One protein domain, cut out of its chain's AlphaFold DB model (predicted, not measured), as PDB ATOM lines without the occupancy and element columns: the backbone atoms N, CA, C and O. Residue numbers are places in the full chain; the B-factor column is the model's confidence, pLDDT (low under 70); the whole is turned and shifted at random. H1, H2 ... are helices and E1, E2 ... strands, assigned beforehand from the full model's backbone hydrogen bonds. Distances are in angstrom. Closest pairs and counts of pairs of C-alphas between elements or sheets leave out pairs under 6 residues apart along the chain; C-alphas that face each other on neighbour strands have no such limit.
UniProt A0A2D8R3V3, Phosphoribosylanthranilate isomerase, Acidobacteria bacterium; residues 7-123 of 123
ATOM      1  N   THR A   7     -30.859 -19.281 -18.944       94.38
ATOM      2  CA  THR A   7     -30.352 -18.185 -19.786       94.38
ATOM      3  C   THR A   7     -29.036 -17.670 -19.225       94.38
ATOM      4  O   THR A   7     -28.980 -17.314 -18.056       94.38
ATOM      5  N   GLN A   8     -27.987 -17.589 -20.040       94.19
ATOM      6  CA  GLN A   8     -26.722 -16.982 -19.625       94.19
ATOM      7  C   GLN A   8     -26.671 -15.512 -20.041       94.19
ATOM      8  O   GLN A   8     -26.955 -15.177 -21.190       94.19
ATOM      9  N   ILE A   9     -26.324 -14.637 -19.100       92.56
ATOM     10  CA  ILE A   9     -26.232 -13.190 -19.292       92.56
ATOM     11  C   ILE A   9     -24.767 -12.784 -19.125       92.56
ATOM     12  O   ILE A   9     -24.248 -12.682 -18.012       92.56
ATOM     13  N   ASN A  10     -24.104 -12.540 -20.254       90.56
ATOM     14  CA  ASN A  10     -22.726 -12.059 -20.284       90.56
ATOM     15  C   ASN A  10     -22.722 -10.528 -20.256       90.56
ATOM     16  O   ASN A  10     -23.192  -9.882 -21.192       90.56
ATOM     17  N   HIS A  11     -22.186  -9.946 -19.187       87.81
ATOM     18  CA  HIS A  11     -22.047  -8.501 -19.035       87.81
ATOM     19  C   HIS A  11     -20.757  -8.181 -18.272       87.81
ATOM     20  O   HIS A  11     -20.298  -8.978 -17.459       87.81
ATOM     21  N   VAL A  12     -20.164  -7.010 -18.521       81.88
ATOM     22  CA  VAL A  12     -18.928  -6.574 -17.832       81.88
ATOM     23  C   VAL A  12     -19.147  -6.266 -16.351       81.88
ATOM     24  O   VAL A  12     -18.207  -6.303 -15.569       81.88
ATOM     25  N   SER A  13     -20.388  -5.964 -15.979       83.31
ATOM     26  CA  SER A  13     -20.825  -5.732 -14.604       83.31
ATOM     27  C   SER A  13     -22.230  -6.322 -14.462       83.31
ATOM     28  O   SER A  13     -23.217  -5.633 -14.729       83.31
ATOM     29  N   PRO A  14     -22.346  -7.640 -14.242       83.50
ATOM     30  CA  PRO A  14     -23.638  -8.288 -14.095       83.50
ATOM     31  C   PRO A  14     -24.267  -7.910 -12.755       83.50
ATOM     32  O   PRO A  14     -23.588  -7.812 -11.738       83.50
ATOM     33  N   ASN A  15     -25.583  -7.721 -12.760       91.50
ATOM     34  CA  ASN A  15     -26.378  -7.433 -11.573       91.50
ATOM     35  C   ASN A  15     -27.401  -8.562 -11.388       91.50
ATOM     36  O   ASN A  15     -28.200  -8.824 -12.293       91.50
ATOM     37  N   GLN A  16     -27.344  -9.245 -10.240       94.19
ATOM     38  CA  GLN A  16     -28.173 -10.421  -9.958       94.19
ATOM     39  C   GLN A  16     -29.662 -10.071  -9.927       94.19
ATOM     40  O   GLN A  16     -30.446 -10.744 -10.587       94.19
ATOM     41  N   GLU A  17     -30.053  -8.970  -9.279       95.38
ATOM     42  CA  GLU A  17     -31.445  -8.498  -9.235       95.38
ATOM     43  C   GLU A  17     -32.054  -8.341 -10.642       95.38
ATOM     44  O   GLU A  17     -33.135  -8.857 -10.937       95.38
ATOM     45  N   THR A  18     -31.328  -7.695 -11.555       94.94
ATOM     46  CA  THR A  18     -31.774  -7.481 -12.939       94.94
ATOM     47  C   THR A  18     -31.831  -8.795 -13.719       94.94
ATOM     48  O   THR A  18     -32.773  -9.028 -14.485       94.94
ATOM     49  N   ALA A  19     -30.848  -9.680 -13.523       95.50
ATOM     50  CA  ALA A  19     -30.824 -11.005 -14.139       95.50
ATOM     51  C   ALA A  19     -32.011 -11.871 -13.679       95.50
ATOM     52  O   ALA A  19     -32.677 -12.502 -14.505       95.50
ATOM     53  N   LEU A  20     -32.324 -11.840 -12.382       95.94
ATOM     54  CA  LEU A  20     -33.479 -12.507 -11.782       95.94
ATOM     55  C   LEU A  20     -34.786 -11.932 -12.311       95.94
ATOM     56  O   LEU A  20     -35.651 -12.695 -12.733       95.94
ATOM     57  N   ALA A  21     -34.929 -10.606 -12.371       95.25
ATOM     58  CA  ALA A  21     -36.110  -9.970 -12.952       95.25
ATOM     59  C   ALA A  21     -36.328 -10.409 -14.412       95.25
ATOM     60  O   ALA A  21     -37.448 -10.752 -14.807       95.25
ATOM     61  N   PHE A  22     -35.255 -10.473 -15.211       93.81
ATOM     62  CA  PHE A  22     -35.310 -10.962 -16.590       93.81
ATOM     63  C   PHE A  22     -35.737 -12.434 -16.679       93.81
ATOM     64  O   PHE A  22     -36.594 -12.769 -17.511       93.81
ATOM     65  N   GLY A  23     -35.142 -13.292 -15.845       93.50
ATOM     66  CA  GLY A  23     -35.400 -14.730 -15.797       93.50
ATOM     67  C   GLY A  23     -36.810 -15.067 -15.308       93.50
ATOM     68  O   GLY A  23     -37.552 -15.778 -15.991       93.50
ATOM     69  N   ASN A  24     -37.231 -14.471 -14.190       93.50
ATOM     70  CA  ASN A  24     -38.543 -14.671 -13.567       93.50
ATOM     71  C   ASN A  24     -39.688 -14.291 -14.507       93.50
ATOM     72  O   ASN A  24     -40.638 -15.057 -14.660       93.50
ATOM     73  N   ALA A  25     -39.562 -13.172 -15.229       93.94
ATOM     74  CA  ALA A  25     -40.547 -12.755 -16.230       93.94
ATOM     75  C   ALA A  25     -40.722 -13.762 -17.389       93.94
ATOM     76  O   ALA A  25     -41.662 -13.654 -18.176       93.94
ATOM     77  N   ARG A  26     -39.804 -14.727 -17.529       92.25
ATOM     78  CA  ARG A  26     -39.777 -15.739 -18.596       92.25
ATOM     79  C   ARG A  26     -39.863 -17.174 -18.072       92.25
ATOM     80  O   ARG A  26     -39.900 -18.082 -18.900       92.25
ATOM     81  N   GLY A  27     -39.902 -17.375 -16.752       92.62
ATOM     82  CA  GLY A  27     -39.857 -18.697 -16.121       92.62
ATOM     83  C   GLY A  27     -38.566 -19.465 -16.422       92.62
ATOM     84  O   GLY A  27     -38.617 -20.675 -16.621       92.62
ATOM     85  N   ILE A  28     -37.431 -18.765 -16.526       94.00
ATOM     86  CA  ILE A  28     -36.135 -19.345 -16.894       94.00
ATOM     87  C   ILE A  28     -35.060 -18.926 -15.888       94.00
ATOM     88  O   ILE A  28     -34.990 -17.757 -15.513       94.00
ATOM     89  N   ALA A  29     -34.217 -19.862 -15.451       93.31
ATOM     90  CA  ALA A  29     -33.196 -19.565 -14.448       93.31
ATOM     91  C   ALA A  29     -31.987 -18.838 -15.081       93.31
ATOM     92  O   ALA A  29     -31.450 -19.317 -16.088       93.31
ATOM     93  N   PRO A  30     -31.551 -17.687 -14.539       95.69
ATOM     94  CA  PRO A  30     -30.400 -16.963 -15.063       95.69
ATOM     95  C   PRO A  30     -29.063 -17.564 -14.604       95.69
ATOM     96  O   PRO A  30     -28.928 -18.075 -13.492       95.69
ATOM     97  N   ILE A  31     -28.062 -17.449 -15.475       96.06
ATOM     98  CA  ILE A  31     -26.642 -17.643 -15.191       96.06
ATOM     99  C   ILE A  31     -25.953 -16.299 -15.426       96.06
ATOM    100  O   ILE A  31     -26.105 -15.724 -16.508       96.06
ATOM    101  N   ILE A  32     -25.196 -15.797 -14.455       95.25
ATOM    102  CA  ILE A  32     -24.399 -14.573 -14.616       95.25
ATOM    103  C   ILE A  32     -22.923 -14.899 -14.857       95.25
ATOM    104  O   ILE A  32     -22.384 -15.853 -14.300       95.25
ATOM    105  N   GLN A  33     -22.260 -14.092 -15.682       93.81
ATOM    106  CA  GLN A  33     -20.810 -14.158 -15.862       93.81
ATOM    107  C   GLN A  33     -20.084 -13.520 -14.670       93.81
ATOM    108  O   GLN A  33     -20.380 -12.394 -14.302       93.81
ATOM    109  N   VAL A  34     -19.078 -14.185 -14.117       92.88
ATOM    110  CA  VAL A  34     -18.180 -13.649 -13.084       92.88
ATOM    111  C   VAL A  34     -16.771 -13.573 -13.670       92.88
ATOM    112  O   VAL A  34     -16.341 -14.476 -14.384       92.88
ATOM    113  N   ARG A  35     -16.058 -12.470 -13.425       90.06
ATOM    114  CA  ARG A  35     -14.686 -12.256 -13.933       90.06
ATOM    115  C   ARG A  35     -13.646 -12.144 -12.827       90.06
ATOM    116  O   ARG A  35     -12.461 -12.331 -13.100       90.06
ATOM    117  N   ASP A  36     -14.091 -11.842 -11.615       89.38
ATOM    118  CA  ASP A  36     -13.246 -11.751 -10.433       89.38
ATOM    119  C   ASP A  36     -12.872 -13.149  -9.929       89.38
ATOM    120  O   ASP A  36     -13.581 -14.127 -10.173       89.38
ATOM    121  N   LEU A  37     -11.748 -13.252  -9.213       89.62
ATOM    122  CA  LEU A  37     -11.257 -14.511  -8.627       89.62
ATOM    123  C   LEU A  37     -12.022 -14.930  -7.358       89.62
ATOM    124  O   LEU A  37     -11.539 -15.737  -6.565       89.62
ATOM    125  N   GLU A  38     -13.236 -14.418  -7.200       91.31
ATOM    126  CA  GLU A  38     -14.154 -14.729  -6.120       91.31
ATOM    127  C   GLU A  38     -15.582 -14.713  -6.669       91.31
ATOM    128  O   GLU A  38     -15.971 -13.805  -7.408       91.31
ATOM    129  N   PHE A  39     -16.365 -15.738  -6.334       92.69
ATOM    130  CA  PHE A  39     -17.785 -15.750  -6.663       92.69
ATOM    131  C   PHE A  39     -18.546 -14.885  -5.647       92.69
ATOM    132  O   PHE A  39     -18.410 -15.139  -4.449       92.69
ATOM    133  N   PRO A  40     -19.383 -13.926  -6.083       91.94
ATOM    134  CA  PRO A  40     -20.188 -13.112  -5.169       91.94
ATOM    135  C   PRO A  40     -21.209 -13.971  -4.418       91.94
ATOM    136  O   PRO A  40     -21.479 -15.095  -4.834       91.94
ATOM    137  N   GLU A  41     -21.812 -13.459  -3.347       91.00
ATOM    138  CA  GLU A  41     -22.904 -14.142  -2.636       91.00
ATOM    139  C   GLU A  41     -24.053 -14.531  -3.579       91.00
ATOM    140  O   GLU A  41     -24.354 -13.823  -4.543       91.00
ATOM    141  N   ASP A  42     -24.665 -15.689  -3.328       87.88
ATOM    142  CA  ASP A  42     -25.756 -16.196  -4.161       87.88
ATOM    143  C   ASP A  42     -27.069 -15.484  -3.827       87.88
ATOM    144  O   ASP A  42     -27.601 -15.624  -2.728       87.88
ATOM    145  N   GLU A  43     -27.622 -14.758  -4.796       89.25
ATOM    146  CA  GLU A  43     -28.954 -14.151  -4.685       89.25
ATOM    147  C   GLU A  43     -30.029 -14.952  -5.449       89.25
ATOM    148  O   GLU A  43     -31.160 -14.496  -5.617       89.25
ATOM    149  N   GLY A  44     -29.698 -16.159  -5.917       89.38
ATOM    150  CA  GLY A  44     -30.557 -17.058  -6.696       89.38
ATOM    151  C   GLY A  44     -30.125 -17.225  -8.158       89.38
ATOM    152  O   GLY A  44     -30.890 -17.762  -8.964       89.38
ATOM    153  N   CYS A  45     -28.931 -16.754  -8.523       92.38
ATOM    154  CA  CYS A  45     -28.359 -16.912  -9.859       92.38
ATOM    155  C   CYS A  45     -27.277 -17.992  -9.850       92.38
ATOM    156  O   CYS A  45     -26.341 -17.937  -9.056       92.38
ATOM    157  N   ALA A  46     -27.304 -18.896 -10.832       93.88
ATOM    158  CA  ALA A  46     -26.106 -19.678 -11.121       93.88
ATOM    159  C   ALA A  46     -25.001 -18.750 -11.663       93.88
ATOM    160  O   ALA A  46     -25.281 -17.712 -12.272       93.88
ATOM    161  N   MET A  47     -23.739 -19.115 -11.462       95.38
ATOM    162  CA  MET A  47     -22.605 -18.252 -11.806       95.38
ATOM    163  C   MET A  47     -21.613 -18.992 -12.687       95.38
ATOM    164  O   MET A  47     -21.301 -20.143 -12.414       95.38
ATOM    165  N   LEU A  48     -21.102 -18.329 -13.721       95.62
ATOM    166  CA  LEU A  48     -20.063 -18.846 -14.607       95.62
ATOM    167  C   LEU A  48     -18.831 -17.953 -14.512       95.62
ATOM    168  O   LEU A  48     -18.871 -16.811 -14.970       95.62
ATOM    169  N   PHE A  49     -17.733 -18.463 -13.961       94.31
ATOM    170  CA  PHE A  49     -16.452 -17.780 -14.052       94.31
ATOM    171  C   PHE A  49     -15.921 -17.860 -15.487       94.31
ATOM    172  O   PHE A  49     -15.581 -18.936 -15.971       94.31
ATOM    173  N   ASP A  50     -15.839 -16.712 -16.160       90.50
ATOM    174  CA  ASP A  50     -15.256 -16.561 -17.494       90.50
ATOM    175  C   ASP A  50     -14.480 -15.242 -17.564       90.50
ATOM    176  O   ASP A  50     -15.000 -14.184 -17.942       90.50
ATOM    177  N   ARG A  51     -13.191 -15.314 -17.219       80.50
ATOM    178  CA  ARG A  51     -12.274 -14.163 -17.227       80.50
ATOM    179  C   ARG A  51     -12.120 -13.556 -18.624       80.50
ATOM    180  O   ARG A  51     -11.966 -12.341 -18.779       80.50
ATOM    181  N   SER A  52     -12.157 -14.401 -19.652       74.69
ATOM    182  CA  SER A  52     -11.899 -14.004 -21.035       74.69
ATOM    183  C   SER A  52     -13.083 -13.262 -21.661       74.69
ATOM    184  O   SER A  52     -12.891 -12.482 -22.593       74.69
ATOM    185  N   GLY A  53     -14.297 -13.445 -21.137       63.00
ATOM    186  CA  GLY A  53     -15.503 -12.902 -21.743       63.00
ATOM    187  C   GLY A  53     -15.874 -13.591 -23.055       63.00
ATOM    188  O   GLY A  53     -16.309 -12.897 -23.970       63.00
ATOM    189  N   GLY A  54     -15.619 -14.894 -23.176       62.66
ATOM    190  CA  GLY A  54     -15.841 -15.672 -24.396       62.66
ATOM    191  C   GLY A  54     -14.730 -15.561 -25.444       62.66
ATOM    192  O   GLY A  54     -14.951 -15.898 -26.598       62.66
ATOM    193  N   ARG A  55     -13.528 -15.085 -25.079       65.19
ATOM    194  CA  ARG A  55     -12.376 -15.018 -26.008       65.19
ATOM    195  C   ARG A  55     -11.573 -16.318 -26.091       65.19
ATOM    196  O   ARG A  55     -10.613 -16.379 -26.849       65.19
ATOM    197  N   GLY A  56     -11.908 -17.322 -25.279       58.88
ATOM    198  CA  GLY A  56     -11.227 -18.620 -25.296       58.88
ATOM    199  C   GLY A  56      -9.768 -18.573 -24.825       58.88
ATOM    200  O   GLY A  56      -8.995 -19.463 -25.158       58.88
ATOM    201  N   ILE A  57      -9.375 -17.542 -24.070       64.31
ATOM    202  CA  ILE A  57      -8.016 -17.419 -23.527       64.31
ATOM    203  C   ILE A  57      -7.936 -18.244 -22.245       64.31
ATOM    204  O   ILE A  57      -8.708 -17.995 -21.317       64.31
ATOM    205  N   ALA A  58      -6.999 -19.193 -22.201       60.81
ATOM    206  CA  ALA A  58      -6.725 -19.985 -21.010       60.81
ATOM    207  C   ALA A  58      -6.348 -19.064 -19.840       60.81
ATOM    208  O   ALA A  58      -5.447 -18.228 -19.951       60.81
ATOM    209  N   THR A  59      -7.058 -19.200 -18.723       67.81
ATOM    210  CA  THR A  59      -6.697 -18.526 -17.472       67.81
ATOM    211  C   THR A  59      -5.668 -19.376 -16.731       67.81
ATOM    212  O   THR A  59      -5.732 -20.603 -16.747       67.81
ATOM    213  N   THR A  60      -4.722 -18.734 -16.056       72.44
ATOM    214  CA  THR A  60      -3.775 -19.416 -15.159       72.44
ATOM    215  C   THR A  60      -4.298 -19.514 -13.726       72.44
ATOM    216  O   THR A  60      -3.682 -20.161 -12.888       72.44
ATOM    217  N   GLU A  61      -5.416 -18.846 -13.434       84.81
ATOM    218  CA  GLU A  61      -6.000 -18.733 -12.099       84.81
ATOM    219  C   GLU A  61      -7.502 -18.995 -12.163       84.81
ATOM    220  O   GLU A  61      -8.194 -18.450 -13.033       84.81
ATOM    221  N   TRP A  62      -7.985 -19.786 -11.208       90.56
ATOM    222  CA  TRP A  62      -9.385 -20.163 -11.050       90.56
ATOM    223  C   TRP A  62      -9.868 -19.737  -9.657       90.56
ATOM    224  O   TRP A  62      -9.128 -19.923  -8.685       90.56
ATOM    225  N   PRO A  63     -11.075 -19.159  -9.521       92.50
ATOM    226  CA  PRO A  63     -11.640 -18.865  -8.212       92.50
ATOM    227  C   PRO A  63     -11.904 -20.166  -7.455       92.50
ATOM    228  O   PRO A  63     -12.336 -21.169  -8.034       92.50
ATOM    229  N   LYS A  64     -11.703 -20.139  -6.137       91.44
ATOM    230  CA  LYS A  64     -12.078 -21.271  -5.287       91.44
ATOM    231  C   LYS A  64     -13.576 -21.532  -5.395       91.44
ATOM    232  O   LYS A  64     -14.377 -20.599  -5.449       91.44
ATOM    233  N   HIS A  65     -13.946 -22.807  -5.395       93.75
ATOM    234  CA  HIS A  65     -15.346 -23.190  -5.379       93.75
ATOM    235  C   HIS A  65     -16.036 -22.679  -4.105       93.75
ATOM    236  O   HIS A  65     -15.505 -22.874  -3.008       93.75
ATOM    237  N   PRO A  66     -17.227 -22.070  -4.202       91.38
ATOM    238  CA  PRO A  66     -17.889 -21.435  -3.067       91.38
ATOM    239  C   PRO A  66     -18.687 -22.418  -2.186       91.38
ATOM    240  O   PRO A  66     -19.699 -22.040  -1.611       91.38
ATOM    241  N   GLY A  67     -18.258 -23.680  -2.076       88.19
ATOM    242  CA  GLY A  67     -18.924 -24.682  -1.232       88.19
ATOM    243  C   GLY A  67     -19.997 -25.511  -1.944       88.19
ATOM    244  O   GLY A  67     -19.661 -26.355  -2.766       88.19
ATOM    245  N   ASP A  68     -21.268 -25.340  -1.585       87.31
ATOM    246  CA  ASP A  68     -22.379 -26.251  -1.908       87.31
ATOM    247  C   ASP A  68     -23.249 -25.825  -3.103       87.31
ATOM    248  O   ASP A  68     -24.053 -26.619  -3.600       87.31
ATOM    249  N   ARG A  69     -23.077 -24.601  -3.603       89.31
ATOM    250  CA  ARG A  69     -23.820 -24.087  -4.761       89.31
ATOM    251  C   ARG A  69     -23.178 -24.450  -6.098       89.31
ATOM    252  O   ARG A  69     -21.961 -24.557  -6.216       89.31
ATOM    253  N   MET A  70     -24.027 -24.567  -7.118       92.19
ATOM    254  CA  MET A  70     -23.631 -24.893  -8.486       92.19
ATOM    255  C   MET A  70     -22.962 -23.691  -9.173       92.19
ATOM    256  O   MET A  70     -23.635 -22.695  -9.457       92.19
ATOM    257  N   VAL A  71     -21.671 -23.805  -9.498       96.00
ATOM    258  CA  VAL A  71     -20.926 -22.801 -10.287       96.00
ATOM    259  C   VAL A  71     -20.236 -23.400 -11.508       96.00
ATOM    260  O   VAL A  71     -19.964 -24.594 -11.580       96.00
ATOM    261  N   GLY A  72     -19.975 -22.561 -12.499       96.38
ATOM    262  CA  GLY A  72     -19.334 -22.936 -13.745       96.38
ATOM    263  C   GLY A  72     -17.949 -22.336 -13.873       96.38
ATOM    264  O   GLY A  72     -17.701 -21.227 -13.395       96.38
ATOM    265  N   TYR A  73     -17.088 -23.022 -14.612       95.38
ATOM    266  CA  TYR A  73     -15.777 -22.525 -15.010       95.38
ATOM    267  C   TYR A  73     -15.630 -22.588 -16.530       95.38
ATOM    268  O   TYR A  73     -15.887 -23.623 -17.143       95.38
ATOM    269  N   ALA A  74     -15.202 -21.483 -17.132       94.25
ATOM    270  CA  ALA A  74     -14.936 -21.364 -18.558       94.25
ATOM    271  C   ALA A  74     -13.624 -20.615 -18.814       94.25
ATOM    272  O   ALA A  74     -13.101 -19.901 -17.956       94.25
ATOM    273  N   GLY A  75     -13.134 -20.724 -20.048       90.31
ATOM    274  CA  GLY A  75     -11.985 -19.960 -20.534       90.31
ATOM    275  C   GLY A  75     -10.895 -20.855 -21.103       90.31
ATOM    276  O   GLY A  75     -10.016 -21.307 -20.378       90.31
ATOM    277  N   GLY A  76     -10.951 -21.098 -22.416       90.81
ATOM    278  CA  GLY A  76      -9.895 -21.816 -23.142       90.81
ATOM    279  C   GLY A  76      -9.677 -23.264 -22.691       90.81
ATOM    280  O   GLY A  76      -8.580 -23.792 -22.854       90.81
ATOM    281  N   ILE A  77     -10.693 -23.891 -22.097       94.38
ATOM    282  CA  ILE A  77     -10.647 -25.294 -21.678       94.38
ATOM    283  C   ILE A  77     -10.717 -26.177 -22.935       94.38
ATOM    284  O   ILE A  77     -11.542 -25.935 -23.821       94.38
ATOM    285  N   SER A  78      -9.832 -27.167 -23.028       95.88
ATOM    286  CA  SER A  78      -9.651 -28.044 -24.189       95.88
ATOM    287  C   SER A  78      -9.221 -29.457 -23.753       95.88
ATOM    288  O   SER A  78      -8.907 -29.666 -22.577       95.88
ATOM    289  N   PRO A  79      -9.150 -30.436 -24.679       97.69
ATOM    290  CA  PRO A  79      -8.600 -31.759 -24.372       97.69
ATOM    291  C   PRO A  79      -7.184 -31.719 -23.779       97.69
ATOM    292  O   PRO A  79      -6.848 -32.555 -22.946       97.69
ATOM    293  N   ASP A  80      -6.372 -30.734 -24.171       96.31
ATOM    294  CA  ASP A  80      -4.957 -30.658 -23.794       96.31
ATOM    295  C   ASP A  80      -4.743 -30.199 -22.345       96.31
ATOM    296  O   ASP A  80      -3.705 -30.497 -21.761       96.31
ATOM    297  N   ASN A  81      -5.697 -29.460 -21.765       95.06
ATOM    298  CA  ASN A  81      -5.544 -28.851 -20.438       95.06
ATOM    299  C   ASN A  81      -6.623 -29.257 -19.425       95.06
ATOM    300  O   ASN A  81      -6.551 -28.836 -18.272       95.06
ATOM    301  N   ILE A  82      -7.602 -30.083 -19.811       95.88
ATOM    302  CA  ILE A  82      -8.744 -30.426 -18.952       95.88
ATOM    303  C   ILE A  82      -8.326 -30.989 -17.586       95.88
ATOM    304  O   ILE A  82      -8.894 -30.607 -16.565       95.88
ATOM    305  N   LEU A  83      -7.306 -31.850 -17.542       95.75
ATOM    306  CA  LEU A  83      -6.826 -32.451 -16.294       95.75
ATOM    307  C   LEU A  83      -6.180 -31.419 -15.364       95.75
ATOM    308  O   LEU A  83      -6.378 -31.474 -14.149       95.75
ATOM    309  N   ASP A  84      -5.459 -30.449 -15.926       94.06
ATOM    310  CA  ASP A  84      -4.865 -29.355 -15.159       94.06
ATOM    311  C   ASP A  84      -5.944 -28.412 -14.622       94.06
ATOM    312  O   ASP A  84      -5.860 -27.972 -13.476       94.06
ATOM    313  N   VAL A  85      -6.993 -28.150 -15.410       93.62
ATOM    314  CA  VAL A  85      -8.152 -27.358 -14.973       93.62
ATOM    315  C   VAL A  85      -8.880 -28.051 -13.825       93.62
ATOM    316  O   VAL A  85      -9.123 -27.419 -12.802       93.62
ATOM    317  N   LEU A  86      -9.172 -29.350 -13.947       94.12
ATOM    318  CA  LEU A  86      -9.812 -30.126 -12.878       94.12
ATOM    319  C   LEU A  86      -8.983 -30.105 -11.591       94.12
ATOM    320  O   LEU A  86      -9.518 -29.865 -10.510       94.12
ATOM    321  N   LYS A  87      -7.664 -30.289 -11.717       93.44
ATOM    322  CA  LYS A  87      -6.732 -30.215 -10.590       93.44
ATOM    323  C   LYS A  87      -6.649 -28.817  -9.976       93.44
ATOM    324  O   LYS A  87      -6.394 -28.708  -8.785       93.44
ATOM    325  N   ALA A  88      -6.809 -27.756 -10.763       91.31
ATOM    326  CA  ALA A  88      -6.746 -26.385 -10.266       91.31
ATOM    327  C   ALA A  88      -8.063 -25.922  -9.624       91.31
ATOM    328  O   ALA A  88      -8.028 -25.156  -8.663       91.31
ATOM    329  N   VAL A  89      -9.207 -26.383 -10.139       91.56
ATOM    330  CA  VAL A  89     -10.526 -26.147  -9.533       91.56
ATOM    331  C   VAL A  89     -10.641 -26.872  -8.188       91.56
ATOM    332  O   VAL A  89     -11.203 -26.295  -7.259       91.56
ATOM    333  N   ASP A  90     -10.102 -28.097  -8.092       89.56
ATOM    334  CA  ASP A  90      -9.969 -28.900  -6.860       89.56
ATOM    335  C   ASP A  90     -11.193 -28.814  -5.931       89.56
ATOM    336  O   ASP A  90     -11.106 -28.471  -4.751       89.56
ATOM    337  N   SER A  91     -12.378 -29.055  -6.497       90.19
ATOM    338  CA  SER A  91     -13.644 -28.904  -5.784       90.19
ATOM    339  C   SER A  91     -14.315 -30.246  -5.532       90.19
ATOM    340  O   SER A  91     -14.457 -31.067  -6.437       90.19
ATOM    341  N   SER A  92     -14.807 -30.422  -4.304       86.00
ATOM    342  CA  SER A  92     -15.766 -31.468  -3.933       86.00
ATOM    343  C   SER A  92     -17.230 -31.019  -4.047       86.00
ATOM    344  O   SER A  92     -18.134 -31.842  -3.897       86.00
ATOM    345  N   GLY A  93     -17.470 -29.726  -4.285       92.38
ATOM    346  CA  GLY A  93     -18.795 -29.149  -4.500       92.38
ATOM    347  C   GLY A  93     -19.293 -29.315  -5.941       92.38
ATOM    348  O   GLY A  93     -18.532 -29.729  -6.817       92.38
ATOM    349  N   PRO A  94     -20.572 -29.013  -6.213       94.06
ATOM    350  CA  PRO A  94     -21.144 -29.169  -7.546       94.06
ATOM    351  C   PRO A  94     -20.668 -28.071  -8.503       94.06
ATOM    352  O   PRO A  94     -20.966 -26.899  -8.303       94.06
ATOM    353  N   TYR A  95     -20.026 -28.452  -9.606       96.12
ATOM    354  CA  TYR A  95     -19.652 -27.509 -10.659       96.12
ATOM    355  C   TYR A  95     -19.870 -28.065 -12.065       96.12
ATOM    356  O   TYR A  95     -20.085 -29.264 -12.259       96.12
ATOM    357  N   TRP A  96     -19.793 -27.181 -13.060       96.25
ATOM    358  CA  TRP A  96     -19.685 -27.557 -14.469       96.25
ATOM    359  C   TRP A  96     -18.502 -26.861 -15.144       96.25
ATOM    360  O   TRP A  96     -18.032 -25.815 -14.695       96.25
ATOM    361  N   LEU A  97     -18.030 -27.441 -16.244       95.25
ATOM    362  CA  LEU A  97     -17.052 -26.819 -17.131       95.25
ATOM    363  C   LEU A  97     -17.750 -26.432 -18.433       95.25
ATOM    364  O   LEU A  97     -18.526 -27.221 -18.974       95.25
ATOM    365  N   ASP A  98     -17.492 -25.221 -18.914       94.94
ATOM    366  CA  ASP A  98     -18.028 -24.698 -20.169       94.94
ATOM    367  C   ASP A  98     -16.891 -24.504 -21.181       94.94
ATOM    368  O   ASP A  98     -15.877 -23.851 -20.909       94.94
ATOM    369  N   MET A  99     -17.045 -25.130 -22.346       94.44
ATOM    370  CA  MET A  99     -16.030 -25.237 -23.391       94.44
ATOM    371  C   MET A  99     -16.630 -24.812 -24.726       94.44
ATOM    372  O   MET A  99     -17.692 -25.287 -25.118       94.44
ATOM    373  N   GLU A 100     -15.913 -23.957 -25.451       92.69
ATOM    374  CA  GLU A 100     -16.362 -23.435 -26.742       92.69
ATOM    375  C   GLU A 100     -15.264 -23.644 -27.792       92.69
ATOM    376  O   GLU A 100     -15.216 -24.700 -28.423       92.69
ATOM    377  N   SER A 101     -14.314 -22.717 -27.918       91.94
ATOM    378  CA  SER A 101     -13.217 -22.802 -28.890       91.94
ATOM    379  C   SER A 101     -12.362 -24.071 -28.776       91.94
ATOM    380  O   SER A 101     -11.924 -24.613 -29.790       91.94
ATOM    381  N   GLY A 102     -12.156 -24.589 -27.561       94.00
ATOM    382  CA  GLY A 102     -11.383 -25.811 -27.320       94.00
ATOM    383  C   GLY A 102     -12.019 -27.089 -27.877       94.00
ATOM    384  O   GLY A 102     -11.313 -28.081 -28.049       94.00
ATOM    385  N   LEU A 103     -13.316 -27.062 -28.207       97.00
ATOM    386  CA  LEU A 103     -14.065 -28.177 -28.802       97.00
ATOM    387  C   LEU A 103     -14.465 -27.909 -30.258       97.00
ATOM    388  O   LEU A 103     -15.359 -28.567 -30.787       97.00
ATOM    389  N   ARG A 104     -13.820 -26.939 -30.916       96.88
ATOM    390  CA  ARG A 104     -14.052 -26.631 -32.330       96.88
ATOM    391  C   ARG A 104     -12.821 -26.891 -33.187       96.88
ATOM    392  O   ARG A 104     -11.688 -26.709 -32.740       96.88
ATOM    393  N   THR A 105     -13.054 -27.260 -34.438       97.31
ATOM    394  CA  THR A 105     -12.068 -27.286 -35.523       97.31
ATOM    395  C   THR A 105     -12.671 -26.521 -36.690       97.31
ATOM    396  O   THR A 105     -13.792 -26.810 -37.097       97.31
ATOM    397  N   ASP A 106     -11.978 -25.480 -37.153       96.00
ATOM    398  CA  ASP A 106     -12.486 -24.548 -38.171       96.00
ATOM    399  C   ASP A 106     -13.881 -23.977 -37.839       96.00
ATOM    400  O   ASP A 106     -14.763 -23.891 -38.688       96.00
ATOM    401  N   ASP A 107     -14.080 -23.603 -36.569       93.50
ATOM    402  CA  ASP A 107     -15.343 -23.097 -36.001       93.50
ATOM    403  C   ASP A 107     -16.511 -24.111 -35.993       93.50
ATOM    404  O   ASP A 107     -17.623 -23.802 -35.562       93.50
ATOM    405  N   VAL A 108     -16.263 -25.366 -36.373       97.06
ATOM    406  CA  VAL A 108     -17.238 -26.462 -36.322       97.06
ATOM    407  C   VAL A 108     -17.016 -27.301 -35.070       97.06
ATOM    408  O   VAL A 108     -15.881 -27.598 -34.709       97.06
ATOM    409  N   PHE A 109     -18.103 -27.690 -34.404       97.25
ATOM    410  CA  PHE A 109     -18.058 -28.574 -33.241       97.25
ATOM    411  C   PHE A 109     -17.403 -29.922 -33.587       97.25
ATOM    412  O   PHE A 109     -17.838 -30.606 -34.514       97.25
ATOM    413  N   ASP A 110     -16.364 -30.287 -32.840       98.38
ATOM    414  CA  ASP A 110     -15.483 -31.418 -33.123       98.38
ATOM    415  C   ASP A 110     -15.733 -32.561 -32.125       98.38
ATOM    416  O   ASP A 110     -15.447 -32.451 -30.926       98.38
ATOM    417  N   LEU A 111     -16.284 -33.670 -32.626       98.31
ATOM    418  CA  LEU A 111     -16.640 -34.827 -31.802       98.31
ATOM    419  C   LEU A 111     -15.422 -35.589 -31.279       98.31
ATOM    420  O   LEU A 111     -15.509 -36.142 -30.182       98.31
ATOM    421  N   ASP A 112     -14.298 -35.583 -31.995       98.50
ATOM    422  CA  ASP A 112     -13.084 -36.275 -31.554       98.50
ATOM    423  C   ASP A 112     -12.482 -35.543 -30.351       98.50
ATOM    424  O   ASP A 112     -12.081 -36.166 -29.364       98.50
ATOM    425  N   LYS A 113     -12.512 -34.203 -30.363       98.50
ATOM    426  CA  LYS A 113     -12.130 -33.390 -29.195       98.50
ATOM    427  C   LYS A 113     -13.068 -33.612 -28.011       98.50
ATOM    428  O   LYS A 113     -12.608 -33.730 -26.876       98.50
ATOM    429  N   CYS A 114     -14.373 -33.705 -28.258       97.62
ATOM    430  CA  CYS A 114     -15.343 -34.007 -27.204       97.62
ATOM    431  C   CYS A 114     -15.100 -35.387 -26.586       97.62
ATOM    432  O   CYS A 114     -15.119 -35.531 -25.363       97.62
ATOM    433  N   GLU A 115     -14.841 -36.392 -27.422       98.25
ATOM    434  CA  GLU A 115     -14.525 -37.742 -26.970       98.25
ATOM    435  C   GLU A 115     -13.216 -37.766 -26.171       98.25
ATOM    436  O   GLU A 115     -13.156 -38.402 -25.120       98.25
ATOM    437  N   ALA A 116     -12.187 -37.038 -26.616       98.38
ATOM    438  CA  ALA A 116     -10.919 -36.924 -25.900       98.38
ATOM    439  C   ALA A 116     -11.107 -36.345 -24.488       98.38
ATOM    440  O   ALA A 116     -10.567 -36.899 -23.529       98.38
ATOM    441  N   VAL A 117     -11.930 -35.299 -24.335       98.00
ATOM    442  CA  VAL A 117     -12.294 -34.771 -23.009       98.00
ATOM    443  C   VAL A 117     -13.038 -35.820 -22.187       98.00
ATOM    444  O   VAL A 117     -12.661 -36.079 -21.046       98.00
ATOM    445  N   ALA A 118     -14.069 -36.458 -22.745       96.88
ATOM    446  CA  ALA A 118     -14.851 -37.454 -22.013       96.88
ATOM    447  C   ALA A 118     -13.983 -38.629 -21.526       96.88
ATOM    448  O   ALA A 118     -14.119 -39.046 -20.378       96.88
ATOM    449  N   LYS A 119     -13.058 -39.116 -22.363       98.00
ATOM    450  CA  LYS A 119     -12.085 -40.159 -22.002       98.00
ATOM    451  C   LYS A 119     -11.131 -39.698 -20.905       98.00
ATOM    452  O   LYS A 119     -10.883 -40.462 -19.988       98.00
ATOM    453  N   ALA A 120     -10.626 -38.467 -20.968       96.88
ATOM    454  CA  ALA A 120      -9.730 -37.948 -19.936       96.88
ATOM    455  C   ALA A 120     -10.409 -37.834 -18.557       96.88
ATOM    456  O   ALA A 120      -9.747 -38.004 -17.538       96.88
ATOM    457  N   VAL A 121     -11.714 -37.536 -18.519       94.44
ATOM    458  CA  VAL A 121     -12.457 -37.303 -17.267       94.44
ATOM    459  C   VAL A 121     -13.115 -38.572 -16.709       94.44
ATOM    460  O   VAL A 121     -13.196 -38.721 -15.491       94.44
ATOM    461  N   TYR A 122     -13.598 -39.472 -17.571       93.19
ATOM    462  CA  TYR A 122     -14.442 -40.609 -17.173       93.19
ATOM    463  C   TYR A 122     -13.945 -41.987 -17.640       93.19
ATOM    464  O   TYR A 122     -14.558 -42.988 -17.263       93.19
ATOM    465  N   GLY A 123     -12.923 -42.045 -18.499       80.12
ATOM    466  CA  GLY A 123     -12.343 -43.289 -19.027       80.12
ATOM    467  C   GLY A 123     -11.225 -43.833 -18.152       80.12
ATOM    468  O   GLY A 123     -11.050 -45.072 -18.177       80.12
TER     469      GLY A 123
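This is residues 7 to 123 of the 123 residues of the protein "Phosphoribosylanthranilate isomerase" of Acidobacteria bacterium (UniProt A0A2D8R3V3). A curled, strongly twisted sheet of five parallel strands makes the middle of the length, with H1 over it near its E1 edge and H2 near E4 and E5. H3 lies off the sheet and packs on H2 with residues 117 to 121. The 117 printed residues run E1, H1, E2, E3, E4, H2, E5, H3; the sheet's order is E1, E2, E3, E4, E5. The class is mixed, helices and strands, with under half of the residues in named elements. The whole is compact, with a radius of gyration of the C-alphas of 14.7 A and spans of 39 by 30 by 23 A.

E1 is residues 7 to 9, 6.5 A long, from C-alpha 7 at (-30.352, -18.185, -19.786). E2 is residues 29 to 34, 16.2 A; E3 residues 46 to 50, 13.0 A; E4 residues 71 to 74, 10.3 A; E5 residues 95 to 98, 10.0 A. H1 is residues 16 to 24, 11.8 A, and H2 residues 82 to 89, 10.5 A. H3 is residues 111 to 122, 15.9 A, ending with C-alpha 122 at (-14.442, -40.609, -17.173).

In the sheet, N 9 and O 31 are 2.8 A apart between E1 and E2, and N 34 and O 48 2.8 A between E2 and E3. Between E3 and E4, N 72 and O 47 are 2.8 A apart; between E4 and E5, N 73 and O 96 are 2.9 A apart. These pairs are within hydrogen-bond range. E1 and E5 are the edge strands. H1 and H2 are on one face, giving two layers, helices over a sheet. H1 has a height over the sheet of 8.4 A; the C-alphas of Gly 23 and Ala 29 are its closest to E2, 5.5 A. H1 lies over E1 and only just over E2, with 3 of its 9 C-alphas there, and runs only just along the strands, at 30.0 degrees to E1 on the local plane. E1, H1, E2 and E4, H2, E5 are strand-helix-strand units, two parallel neighbour strands joined through a helix, each with a right-handed crossover. H2 and H3 touch, the closest C-alphas being those of Ile 82 and Val 117, 6.9 A, at a steep tilt of 49 degrees, the same way. H3 is not on the sheet, and H1 and H2 are apart. In H1, H2 and H3 every O i to N i+4 pair is within hydrogen-bond range.

The two farthest C-alphas, of Ala 25 and Gly 123, are 41.7 A apart. The printed part has no cut. The links E2 to E3, E3 to E4 and E5 to H3 are long. Mean pLDDT of the printed part is 91.0; residues 53 to 59 are under 70.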